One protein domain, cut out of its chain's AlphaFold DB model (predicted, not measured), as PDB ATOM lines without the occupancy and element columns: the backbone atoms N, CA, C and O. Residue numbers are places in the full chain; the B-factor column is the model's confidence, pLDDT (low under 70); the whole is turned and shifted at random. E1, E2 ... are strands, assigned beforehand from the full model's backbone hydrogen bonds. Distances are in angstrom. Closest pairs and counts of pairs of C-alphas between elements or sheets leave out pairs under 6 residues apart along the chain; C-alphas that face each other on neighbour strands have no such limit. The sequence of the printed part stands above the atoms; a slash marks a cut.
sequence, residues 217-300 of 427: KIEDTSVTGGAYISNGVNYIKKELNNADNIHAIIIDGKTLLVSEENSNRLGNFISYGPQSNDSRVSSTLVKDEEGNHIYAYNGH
ATOM      1  N   LYS A 217     258.013  83.963 197.415       89.62
ATOM      2  CA  LYS A 217     257.606  83.198 198.592       89.62
ATOM      3  C   LYS A 217     257.506  84.120 199.804       89.62
ATOM      4  O   LYS A 217     258.466  84.813 200.130       89.62
ATOM      5  N   ILE A 218     256.354  84.112 200.465       88.94
ATOM      6  CA  ILE A 218     256.100  84.868 201.693       88.94
ATOM      7  C   ILE A 218     256.284  83.926 202.885       88.94
ATOM      8  O   ILE A 218     255.544  82.953 203.027       88.94
ATOM      9  N   GLU A 219     257.300  84.191 203.708       81.19
ATOM     10  CA  GLU A 219     257.661  83.332 204.845       81.19
ATOM     11  C   GLU A 219     256.759  83.555 206.065       81.19
ATOM     12  O   GLU A 219     256.395  82.593 206.740       81.19
ATOM     13  N   ASP A 220     256.362  84.805 206.320       80.62
ATOM     14  CA  ASP A 220     255.445  85.150 207.402       80.62
ATOM     15  C   ASP A 220     254.022  85.362 206.868       80.62
ATOM     16  O   ASP A 220     253.685  86.393 206.283       80.62
ATOM     17  N   THR A 221     253.182  84.350 207.070       79.38
ATOM     18  CA  THR A 221     251.736  84.404 206.832       79.38
ATOM     19  C   THR A 221     250.951  84.191 208.125       79.38
ATOM     20  O   THR A 221     249.847  83.645 208.077       79.38
ATOM     21  N   SER A 222     251.528  84.526 209.289       82.31
ATOM     22  CA  SER A 222     250.864  84.287 210.576       82.31
ATOM     23  C   SER A 222     249.634  85.169 210.756       82.31
ATOM     24  O   SER A 222     248.666  84.737 211.375       82.31
ATOM     25  N   VAL A 223     249.685  86.381 210.197       87.12
ATOM     26  CA  VAL A 223     248.552  87.301 210.159       87.12
ATOM     27  C   VAL A 223     247.707  87.004 208.940       87.12
ATOM     28  O   VAL A 223     248.163  87.087 207.795       87.12
ATOM     29  N   THR A 224     246.465  86.661 209.231       87.19
ATOM     30  CA  THR A 224     245.493  86.119 208.289       87.19
ATOM     31  C   THR A 224     244.453  87.142 207.883       87.19
ATOM     32  O   THR A 224     243.627  86.862 207.023       87.19
ATOM     33  N   GLY A 225     244.493  88.316 208.512       88.75
ATOM     34  CA  GLY A 225     243.670  89.457 208.178       88.75
ATOM     35  C   GLY A 225     243.598  90.456 209.326       88.75
ATOM     36  O   GLY A 225     244.486  90.521 210.182       88.75
ATOM     37  N   GLY A 226     242.525  91.235 209.358       89.12
ATOM     38  CA  GLY A 226     242.331  92.292 210.342       89.12
ATOM     39  C   GLY A 226     240.866  92.481 210.701       89.12
ATOM     40  O   GLY A 226     239.968  92.161 209.922       89.12
ATOM     41  N   ALA A 227     240.635  93.009 211.898       88.25
ATOM     42  CA  ALA A 227     239.322  93.369 212.396       88.25
ATOM     43  C   ALA A 227     239.323  94.763 213.025       88.25
ATOM     44  O   ALA A 227     240.279  95.172 213.682       88.25
ATOM     45  N   TYR A 228     238.224  95.480 212.840       88.88
ATOM     46  CA  TYR A 228     237.970  96.791 213.411       88.88
ATOM     47  C   TYR A 228     236.682  96.722 214.222       88.88
ATOM     48  O   TYR A 228     235.613  96.440 213.680       88.88
ATOM     49  N   ILE A 229     236.791  96.989 215.521       85.75
ATOM     50  CA  ILE A 229     235.668  97.004 216.463       85.75
ATOM     51  C   ILE A 229     235.253  98.458 216.664       85.75
ATOM     52  O   ILE A 229     236.017  99.236 217.231       85.75
ATOM     53  N   SER A 230     234.072  98.834 216.185       83.44
ATOM     54  CA  SER A 230     233.571 100.207 216.157       83.44
ATOM     55  C   SER A 230     232.356 100.398 217.059       83.44
ATOM     56  O   SER A 230     231.347  99.707 216.924       83.44
ATOM     57  N   ASN A 231     232.403 101.413 217.919       79.69
ATOM     58  CA  ASN A 231     231.245 101.846 218.711       79.69
ATOM     59  C   ASN A 231     230.438 102.969 218.025       79.69
ATOM     60  O   ASN A 231     229.541 103.558 218.630       79.69
ATOM     61  N   GLY A 232     230.766 103.292 216.768       75.62
ATOM     62  CA  GLY A 232     230.163 104.386 216.001       75.62
ATOM     63  C   GLY A 232     230.801 105.763 216.221       75.62
ATOM     64  O   GLY A 232     230.395 106.707 215.546       75.62
ATOM     65  N   VAL A 233     231.779 105.876 217.127       73.50
ATOM     66  CA  VAL A 233     232.582 107.091 217.368       73.50
ATOM     67  C   VAL A 233     234.063 106.819 217.118       73.50
ATOM     68  O   VAL A 233     234.724 107.593 216.442       73.50
ATOM     69  N   ASN A 234     234.570 105.710 217.651       77.69
ATOM     70  CA  ASN A 234     235.948 105.263 217.496       77.69
ATOM     71  C   ASN A 234     235.963 103.801 217.053       77.69
ATOM     72  O   ASN A 234     234.981 103.074 217.244       77.69
ATOM     73  N   TYR A 235     237.104 103.365 216.531       82.94
ATOM     74  CA  TYR A 235     237.366 101.966 216.233       82.94
ATOM     75  C   TYR A 235     238.672 101.490 216.868       82.94
ATOM     76  O   TYR A 235     239.627 102.249 217.025       82.94
ATOM     77  N   ILE A 236     238.709 100.210 217.229       86.00
ATOM     78  CA  ILE A 236     239.903  99.512 217.706       86.00
ATOM     79  C   ILE A 236     240.297  98.497 216.641       86.00
ATOM     80  O   ILE A 236     239.510  97.607 216.316       86.00
ATOM     81  N   LYS A 237     241.521  98.622 216.125       89.75
ATOM     82  CA  LYS A 237     242.104  97.661 215.188       89.75
ATOM     83  C   LYS A 237     242.673  96.448 215.934       89.75
ATOM     84  O   LYS A 237     243.321  96.594 216.973       89.75
ATOM     85  N   LYS A 238     242.468  95.263 215.368       88.88
ATOM     86  CA  LYS A 238     242.999  93.969 215.808       88.88
ATOM     87  C   LYS A 238     243.533  93.208 214.599       88.88
ATOM     88  O   LYS A 238     242.883  93.183 213.559       88.88
ATOM     89  N   GLU A 239     244.693  92.579 214.733       88.56
ATOM     90  CA  GLU A 239     245.144  91.586 213.752       88.56
ATOM     91  C   GLU A 239     244.482  90.236 214.037       88.56
ATOM     92  O   GLU A 239     244.198  89.906 215.193       88.56
ATOM     93  N   LEU A 240     244.221  89.470 212.981       85.62
ATOM     94  CA  LEU A 240     243.642  88.133 213.065       85.62
ATOM     95  C   LEU A 240     244.691  87.090 212.685       85.62
ATOM     96  O   LEU A 240     245.455  87.311 211.751       85.62
ATOM     97  N   ASN A 241     244.683  85.952 213.383       84.38
ATOM     98  CA  ASN A 241     245.608  84.834 213.166       84.38
ATOM     99  C   ASN A 241     244.829  83.500 213.136       84.38
ATOM    100  O   ASN A 241     245.092  82.595 213.926       84.38
ATOM    101  N   ASN A 242     243.817  83.399 212.268       76.06
ATOM    102  CA  ASN A 242     242.802  82.336 212.277       76.06
ATOM    103  C   ASN A 242     242.733  81.582 210.936       76.06
ATOM    104  O   ASN A 242     241.641  81.315 210.436       76.06
ATOM    105  N   ALA A 243     243.885  81.276 210.331       66.50
ATOM    106  CA  ALA A 243     243.963  80.701 208.982       66.50
ATOM    107  C   ALA A 243     243.164  79.399 208.884       66.50
ATOM    108  O   ALA A 243     242.453  79.184 207.914       66.50
ATOM    109  N   ASP A 244     243.239  78.567 209.925       72.94
ATOM    110  CA  ASP A 244     242.639  77.230 209.948       72.94
ATOM    111  C   ASP A 244     241.102  77.246 210.022       72.94
ATOM    112  O   ASP A 244     240.465  76.196 209.926       72.94
ATOM    113  N   ASN A 245     240.488  78.417 210.230       73.75
ATOM    114  CA  ASN A 245     239.040  78.551 210.306       73.75
ATOM    115  C   ASN A 245     238.558  79.874 209.700       73.75
ATOM    116  O   ASN A 245     238.269  80.840 210.406       73.75
ATOM    117  N   ILE A 246     238.393  79.884 208.377       72.81
ATOM    118  CA  ILE A 246     237.820  81.020 207.637       72.81
ATOM    119  C   ILE A 246     236.339  81.280 207.970       72.81
ATOM    120  O   ILE A 246     235.826  82.355 207.675       72.81
ATOM    121  N   HIS A 247     235.651  80.328 208.609       71.69
ATOM    122  CA  HIS A 247     234.252  80.456 209.030       71.69
ATOM    123  C   HIS A 247     234.107  81.040 210.441       71.69
ATOM    124  O   HIS A 247     233.007  81.065 210.997       71.69
ATOM    125  N   ALA A 248     235.201  81.502 211.049       73.38
ATOM    126  CA  ALA A 248     235.163  82.151 212.344       73.38
ATOM    127  C   ALA A 248     236.118  83.343 212.421       73.38
ATOM    128  O   ALA A 248     237.226  83.341 211.888       73.38
ATOM    129  N   ILE A 249     235.694  84.352 213.171       75.69
ATOM    130  CA  ILE A 249     236.524  85.476 213.578       75.69
ATOM    131  C   ILE A 249     236.782  85.330 215.072       75.69
ATOM    132  O   ILE A 249     235.880  85.469 215.894       75.69
ATOM    133  N   ILE A 250     238.022  85.009 215.421       77.75
ATOM    134  CA  ILE A 250     238.493  84.917 216.800       77.75
ATOM    135  C   ILE A 250     239.187  86.230 217.149       77.75
ATOM    136  O   ILE A 250     240.197  86.573 216.535       77.75
ATOM    137  N   ILE A 251     238.644  86.953 218.127       77.50
ATOM    138  CA  ILE A 251     239.189  88.216 218.638       77.50
ATOM    139  C   ILE A 251     239.280  88.100 220.155       77.50
ATOM    140  O   ILE A 251     238.296  87.774 220.811       77.50
ATOM    141  N   ASP A 252     240.466  88.348 220.715       78.94
ATOM    142  CA  ASP A 252     240.718  88.303 222.163       78.94
ATOM    143  C   ASP A 252     240.217  86.997 222.836       78.94
ATOM    144  O   ASP A 252     239.742  86.991 223.969       78.94
ATOM    145  N   GLY A 253     240.302  85.870 222.118       74.88
ATOM    146  CA  GLY A 253     239.855  84.549 222.585       74.88
ATOM    147  C   GLY A 253     238.346  84.292 222.482       74.88
ATOM    148  O   GLY A 253     237.913  83.172 222.758       74.88
ATOM    149  N   LYS A 254     237.547  85.277 222.056       75.38
ATOM    150  CA  LYS A 254     236.131  85.091 221.723       75.38
ATOM    151  C   LYS A 254     236.001  84.651 220.268       75.38
ATOM    152  O   LYS A 254     236.512  85.320 219.374       75.38
ATOM    153  N   THR A 255     235.294  83.551 220.034       76.56
ATOM    154  CA  THR A 255     234.994  83.048 218.689       76.56
ATOM    155  C   THR A 255     233.649  83.575 218.229       76.56
ATOM    156  O   THR A 255     232.629  83.323 218.868       76.56
ATOM    157  N   LEU A 256     233.642  84.243 217.084       70.75
ATOM    158  CA  LEU A 256     232.435  84.675 216.410       70.75
ATOM    159  C   LEU A 256     232.257  83.856 215.134       70.75
ATOM    160  O   LEU A 256     233.143  83.836 214.281       70.75
ATOM    161  N   LEU A 257     231.135  83.153 215.012       68.31
ATOM    162  CA  LEU A 257     230.858  82.316 213.847       68.31
ATOM    163  C   LEU A 257     230.375  83.175 212.675       68.31
ATOM    164  O   LEU A 257     229.496  84.026 212.826       68.31
ATOM    165  N   VAL A 258     230.945  82.928 211.500       64.19
ATOM    166  CA  VAL A 258     230.538  83.533 210.233       64.19
ATOM    167  C   VAL A 258     229.562  82.568 209.562       64.19
ATOM    168  O   VAL A 258     229.969  81.523 209.056       64.19
ATOM    169  N   SER A 259     228.263  82.870 209.609       53.25
ATOM    170  CA  SER A 259     227.232  82.044 208.967       53.25
ATOM    171  C   SER A 259     227.234  82.233 207.449       53.25
ATOM    172  O   SER A 259     227.307  83.362 206.970       53.25
ATOM    173  N   GLU A 260     227.063  81.148 206.692       52.38
ATOM    174  CA  GLU A 260     226.880  81.196 205.230       52.38
ATOM    175  C   GLU A 260     225.487  81.708 204.813       52.38
ATOM    176  O   GLU A 260     225.290  82.110 203.668       52.38
ATOM    177  N   GLU A 261     224.515  81.738 205.734       44.81
ATOM    178  CA  GLU A 261     223.125  82.089 205.435       44.81
ATOM    179  C   GLU A 261     222.735  83.496 205.912       44.81
ATOM    180  O   GLU A 261     222.777  83.828 207.098       44.81
ATOM    181  N   ASN A 262     222.233  84.298 204.971       45.12
ATOM    182  CA  ASN A 262     221.461  85.511 205.233       45.12
ATOM    183  C   ASN A 262     220.156  85.175 205.986       45.12
ATOM    184  O   ASN A 262     219.094  85.137 205.366       45.12
ATOM    185  N   SER A 263     220.167  84.954 207.307       37.44
ATOM    186  CA  SER A 263     218.920  85.062 208.083       37.44
ATOM    187  C   SER A 263     219.097  85.332 209.586       37.44
ATOM    188  O   SER A 263     219.657  84.555 210.341       37.44
ATOM    189  N   ASN A 264     218.556  86.480 210.002       34.19
ATOM    190  CA  ASN A 264     217.862  86.775 211.260       34.19
ATOM    191  C   ASN A 264     218.465  86.399 212.634       34.19
ATOM    192  O   ASN A 264     218.362  85.276 213.103       34.19
ATOM    193  N   ARG A 265     218.786  87.484 213.363       41.00
ATOM    194  CA  ARG A 265     218.670  87.711 214.820       41.00
ATOM    195  C   ARG A 265     219.545  86.849 215.746       41.00
ATOM    196  O   ARG A 265     219.285  85.679 215.970       41.00
ATOM    197  N   LEU A 266     220.450  87.573 216.421       34.91
ATOM    198  CA  LEU A 266     221.422  87.151 217.443       34.91
ATOM    199  C   LEU A 266     222.661  86.434 216.885       34.91
ATOM    200  O   LEU A 266     222.952  85.300 217.233       34.91
ATOM    201  N   GLY A 267     223.418  87.184 216.071       42.16
ATOM    202  CA  GLY A 267     224.829  86.933 215.766       42.16
ATOM    203  C   GLY A 267     225.073  86.317 214.395       42.16
ATOM    204  O   GLY A 267     225.289  85.125 214.336       42.16
ATOM    205  N   ASN A 268     225.083  87.117 213.318       44.44
ATOM    206  CA  ASN A 268     225.467  86.655 211.978       44.44
ATOM    207  C   ASN A 268     226.324  87.726 211.273       44.44
ATOM    208  O   ASN A 268     225.902  88.877 211.114       44.44
ATOM    209  N   PHE A 269     227.548  87.353 210.888       47.62
ATOM    210  CA  PHE A 269     228.388  88.103 209.950       47.62
ATOM    211  C   PHE A 269     227.786  87.988 208.549       47.62
ATOM    212  O   PHE A 269     227.358  86.902 208.167       47.62
ATOM    213  N   ILE A 270     227.790  89.074 207.777       52.59
ATOM    214  CA  ILE A 270     227.503  89.006 206.345       52.59
ATOM    215  C   ILE A 270     228.836  89.022 205.614       52.59
ATOM    216  O   ILE A 270     229.665  89.914 205.810       52.59
ATOM    217  N   SER A 271     229.048  87.998 204.800       52.53
ATOM    218  CA  SER A 271     230.175  87.942 203.883       52.53
ATOM    219  C   SER A 271     229.838  88.732 202.622       52.53
ATOM    220  O   SER A 271     228.780  88.528 202.027       52.53
ATOM    221  N   TYR A 272     230.742  89.626 202.241       54.94
ATOM    222  CA  TYR A 272     230.657  90.468 201.052       54.94
ATOM    223  C   TYR A 272     231.791  90.090 200.101       54.94
ATOM    224  O   TYR A 272     232.894  89.766 200.544       54.94
ATOM    225  N   GLY A 273     231.537  90.133 198.795       53.91
ATOM    226  CA  GLY A 273     232.526  89.721 197.802       53.91
ATOM    227  C   GLY A 273     232.550  88.201 197.569       53.91
ATOM    228  O   GLY A 273     231.571  87.504 197.849       53.91
ATOM    229  N   PRO A 274     233.634  87.654 196.992       47.59
ATOM    230  CA  PRO A 274     233.664  86.267 196.541       47.59
ATOM    231  C   PRO A 274     233.536  85.294 197.720       47.59
ATOM    232  O   PRO A 274     234.412  85.209 198.575       47.59
ATOM    233  N   GLN A 275     232.459  84.512 197.744       56.31
ATOM    234  CA  GLN A 275     232.342  83.348 198.625       56.31
ATOM    235  C   GLN A 275     233.247  82.240 198.065       56.31
ATOM    236  O   GLN A 275     232.846  81.499 197.168       56.31
ATOM    237  N   SER A 276     234.500  82.174 198.514       61.41
ATOM    238  CA  SER A 276     235.502  81.242 197.974       61.41
ATOM    239  C   SER A 276     235.941  80.166 198.971       61.41
ATOM    240  O   SER A 276     235.263  79.939 199.962       61.41
ATOM    241  N   ASN A 277     237.062  79.484 198.760       65.50
ATOM    242  CA  ASN A 277     237.666  78.641 199.802       65.50
ATOM    243  C   ASN A 277     238.869  79.312 200.481       65.50
ATOM    244  O   ASN A 277     239.399  78.780 201.453       65.50
ATOM    245  N   ASP A 278     239.308  80.464 199.973       66.62
ATOM    246  CA  ASP A 278     240.617  81.026 200.296       66.62
ATOM    247  C   ASP A 278     240.547  82.389 200.976       66.62
ATOM    248  O   ASP A 278     241.452  82.739 201.732       66.62
ATOM    249  N   SER A 279     239.462  83.133 200.779       61.34
ATOM    250  CA  SER A 279     239.229  84.397 201.464       61.34
ATOM    251  C   SER A 279     237.790  84.542 201.930       61.34
ATOM    252  O   SER A 279     236.842  83.963 201.390       61.34
ATOM    253  N   ARG A 280     237.632  85.325 202.989       64.56
ATOM    254  CA  ARG A 280     236.355  85.800 203.496       64.56
ATOM    255  C   ARG A 280     236.519  87.268 203.833       64.56
ATOM    256  O   ARG A 280     237.300  87.652 204.704       64.56
ATOM    257  N   VAL A 281     235.749  88.097 203.152       56.41
ATOM    258  CA  VAL A 281     235.541  89.470 203.590       56.41
ATOM    259  C   VAL A 281     234.183  89.510 204.248       56.41
ATOM    260  O   VAL A 281     233.177  89.181 203.627       56.41
ATOM    261  N   SER A 282     234.156  89.851 205.530       56.22
ATOM    262  CA  SER A 282     232.951  89.727 206.338       56.22
ATOM    263  C   SER A 282     232.810  90.942 207.238       56.22
ATOM    264  O   SER A 282     233.632  91.177 208.120       56.22
ATOM    265  N   SER A 283     231.732  91.703 207.087       53.75
ATOM    266  CA  SER A 283     231.344  92.667 208.118       53.75
ATOM    267  C   SER A 283     230.175  92.124 208.913       53.75
ATOM    268  O   SER A 283     229.236  91.530 208.384       53.75
ATOM    269  N   THR A 284     230.203  92.351 210.217       55.22
ATOM    270  CA  THR A 284     229.016  92.140 211.036       55.22
ATOM    271  C   THR A 284     228.004  93.253 210.797       55.22
ATOM    272  O   THR A 284     228.315  94.438 210.911       55.22
ATOM    273  N   LEU A 285     226.754  92.859 210.546       48.09
ATOM    274  CA  LEU A 285     225.593  93.700 210.845       48.09
ATOM    275  C   LEU A 285     225.172  93.586 212.319       48.09
ATOM    276  O   LEU A 285     224.316  94.340 212.783       48.09
ATOM    277  N   VAL A 286     225.742  92.635 213.066       49.38
ATOM    278  CA  VAL A 286     225.375  92.368 214.456       49.38
ATOM    279  C   VAL A 286     226.496  92.777 215.387       49.38
ATOM    280  O   VAL A 286     227.645  92.385 215.231       49.38
ATOM    281  N   LYS A 287     226.106  93.572 216.371       60.19
ATOM    282  CA  LYS A 287     226.981  94.047 217.419       60.19
ATOM    283  C   LYS A 287     227.558  92.887 218.240       60.19
ATOM    284  O   LYS A 287     226.858  91.893 218.435       60.19
ATOM    285  N   ASP A 288     228.787  93.019 218.731       67.56
ATOM    286  CA  ASP A 288     229.313  92.129 219.774       67.56
ATOM    287  C   ASP A 288     228.445  92.185 221.049       67.56
ATOM    288  O   ASP A 288     227.463  92.933 221.134       67.56
ATOM    289  N   GLU A 289     228.787  91.370 222.049       67.81
ATOM    290  CA  GLU A 289     228.079  91.339 223.340       67.81
ATOM    291  C   GLU A 289     228.022  92.731 223.997       67.81
ATOM    292  O   GLU A 289     227.095  93.037 224.751       67.81
ATOM    293  N   GLU A 290     228.993  93.585 223.676       72.88
ATOM    294  CA  GLU A 290     229.158  94.945 224.164       72.88
ATOM    295  C   GLU A 290     228.448  96.018 223.310       72.88
ATOM    296  O   GLU A 290     228.404  97.188 223.703       72.88
ATOM    297  N   GLY A 291     227.835  95.662 222.180       75.06
ATOM    298  CA  GLY A 291     227.093  96.607 221.346       75.06
ATOM    299  C   GLY A 291     227.898  97.275 220.212       75.06
ATOM    300  O   GLY A 291     227.390  98.244 219.626       75.06
ATOM    301  N   ASN A 292     229.093  96.777 219.878       79.25
ATOM    302  CA  ASN A 292     229.995  97.319 218.854       79.25
ATOM    303  C   ASN A 292     229.885  96.592 217.511       79.25
ATOM    304  O   ASN A 292     229.788  95.372 217.460       79.25
ATOM    305  N   HIS A 293     229.988  97.328 216.408       80.12
ATOM    306  CA  HIS A 293     230.075  96.763 215.062       80.12
ATOM    307  C   HIS A 293     231.486  96.247 214.777       80.12
ATOM    308  O   HIS A 293     232.459  96.967 214.976       80.12
ATOM    309  N   ILE A 294     231.599  95.033 214.254       82.06
ATOM    310  CA  ILE A 294     232.868  94.425 213.848       82.06
ATOM    311  C   ILE A 294     232.956  94.378 212.323       82.06
ATOM    312  O   ILE A 294     232.083  93.831 211.651       82.06
ATOM    313  N   TYR A 295     234.042  94.905 211.782       86.38
ATOM    314  CA  TYR A 295     234.392  94.834 210.367       86.38
ATOM    315  C   TYR A 295     235.628  93.964 210.261       86.38
ATOM    316  O   TYR A 295     236.597  94.245 210.961       86.38
ATOM    317  N   ALA A 296     235.605  92.907 209.457       86.19
ATOM    318  CA  ALA A 296     236.721  91.982 209.374       86.19
ATOM    319  C   ALA A 296     237.005  91.540 207.937       86.19
ATOM    320  O   ALA A 296     236.133  91.465 207.072       86.19
ATOM    321  N   TYR A 297     238.256  91.203 207.695       86.62
ATOM    322  CA  TYR A 297     238.677  90.457 206.521       86.62
ATOM    323  C   TYR A 297     239.652  89.387 207.009       86.62
ATOM    324  O   TYR A 297     240.457  89.660 207.900       86.62
ATOM    325  N   ASN A 298     239.526  88.165 206.503       85.38
ATOM    326  CA  ASN A 298     240.337  87.023 206.916       85.38
ATOM    327  C   ASN A 298     240.460  86.012 205.766       85.38
ATOM    328  O   ASN A 298     239.597  85.947 204.891       85.38
ATOM    329  N   GLY A 299     241.485  85.173 205.777       85.06
ATOM    330  CA  GLY A 299     241.617  84.104 204.793       85.06
ATOM    331  C   GLY A 299     242.894  83.301 204.949       85.06
ATOM    332  O   GLY A 299     243.628  83.452 205.924       85.06
ATOM    333  N   HIS A 300     243.167  82.459 203.958       88.06
ATOM    334  CA  HIS A 300     244.442  81.777 203.787       88.06
ATOM    335  C   HIS A 300     245.388  82.710 203.016       88.06
ATOM    336  O   HIS A 300     245.216  82.870 201.800       88.06
TER     337      HIS A 300
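What this domain is: This is residues 217 to 300 of the 427 residues of a protein of Vespertiliibacter pulmonis (UniProt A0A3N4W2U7). One twisted five-stranded sheet, E2 E1 E7 E6 E5, forms a wall, and the small hairpin E3 and E4 sits over one of its faces. A tail, residues 217 to 224, runs out at one end, and the loop of residues 258 to 268 swings out at the other. The 84 printed residues hold seven named strands, E1 to E7 in chain order, and no named helix; both sheets are antiparallel and the class is all strand, with 36 residues in named elements, under half. The whole is compact, with a radius of gyration of the C-alphas of 12.6 A and spans of 40 by 28 by 21 A.

How they stand to each other: Start at inner strand E7, residues 293 to 299: antiparallel E1, residues 225 to 230, is its neighbour, with N 228 and O 295 2.8 A apart. Edge strand E2, residues 235 to 240, forms a hairpin with E1; N 227 and O 238 are 2.8 A apart. E5, residues 269 to 271, E6, residues 279 to 284, and E7 form a meander, each strand the antiparallel neighbour of the one before: look at N 282 and O 296, 3.0 A, and N 270 and O 283, 2.9 A. The hairpin of E3, residues 248 to 251, and E4, residues 254 to 257, has N 249 and O 256 at 2.8 A. The closest C-alphas of E3 and E7, Ile 249 and Ala 296, are 7.7 A apart; E4 and E7 are apart.

Where its parts are: Find C-alpha 225 at (243.670, 89.457, 208.178), where E1 begins its 16.8 A. E2 spans 15.5 A, E6 16.0 A, and E7 runs 20.0 A to C-alpha 299 at (241.617, 84.104, 204.793).

The domain as a whole: The C-alphas of Lys 217 and Arg 265, the two farthest apart, are 42.4 A apart. The printed part has no cut, and E4 to E5 is the long link. Confidence is under 70 at residue 243 and residues 257 to 289.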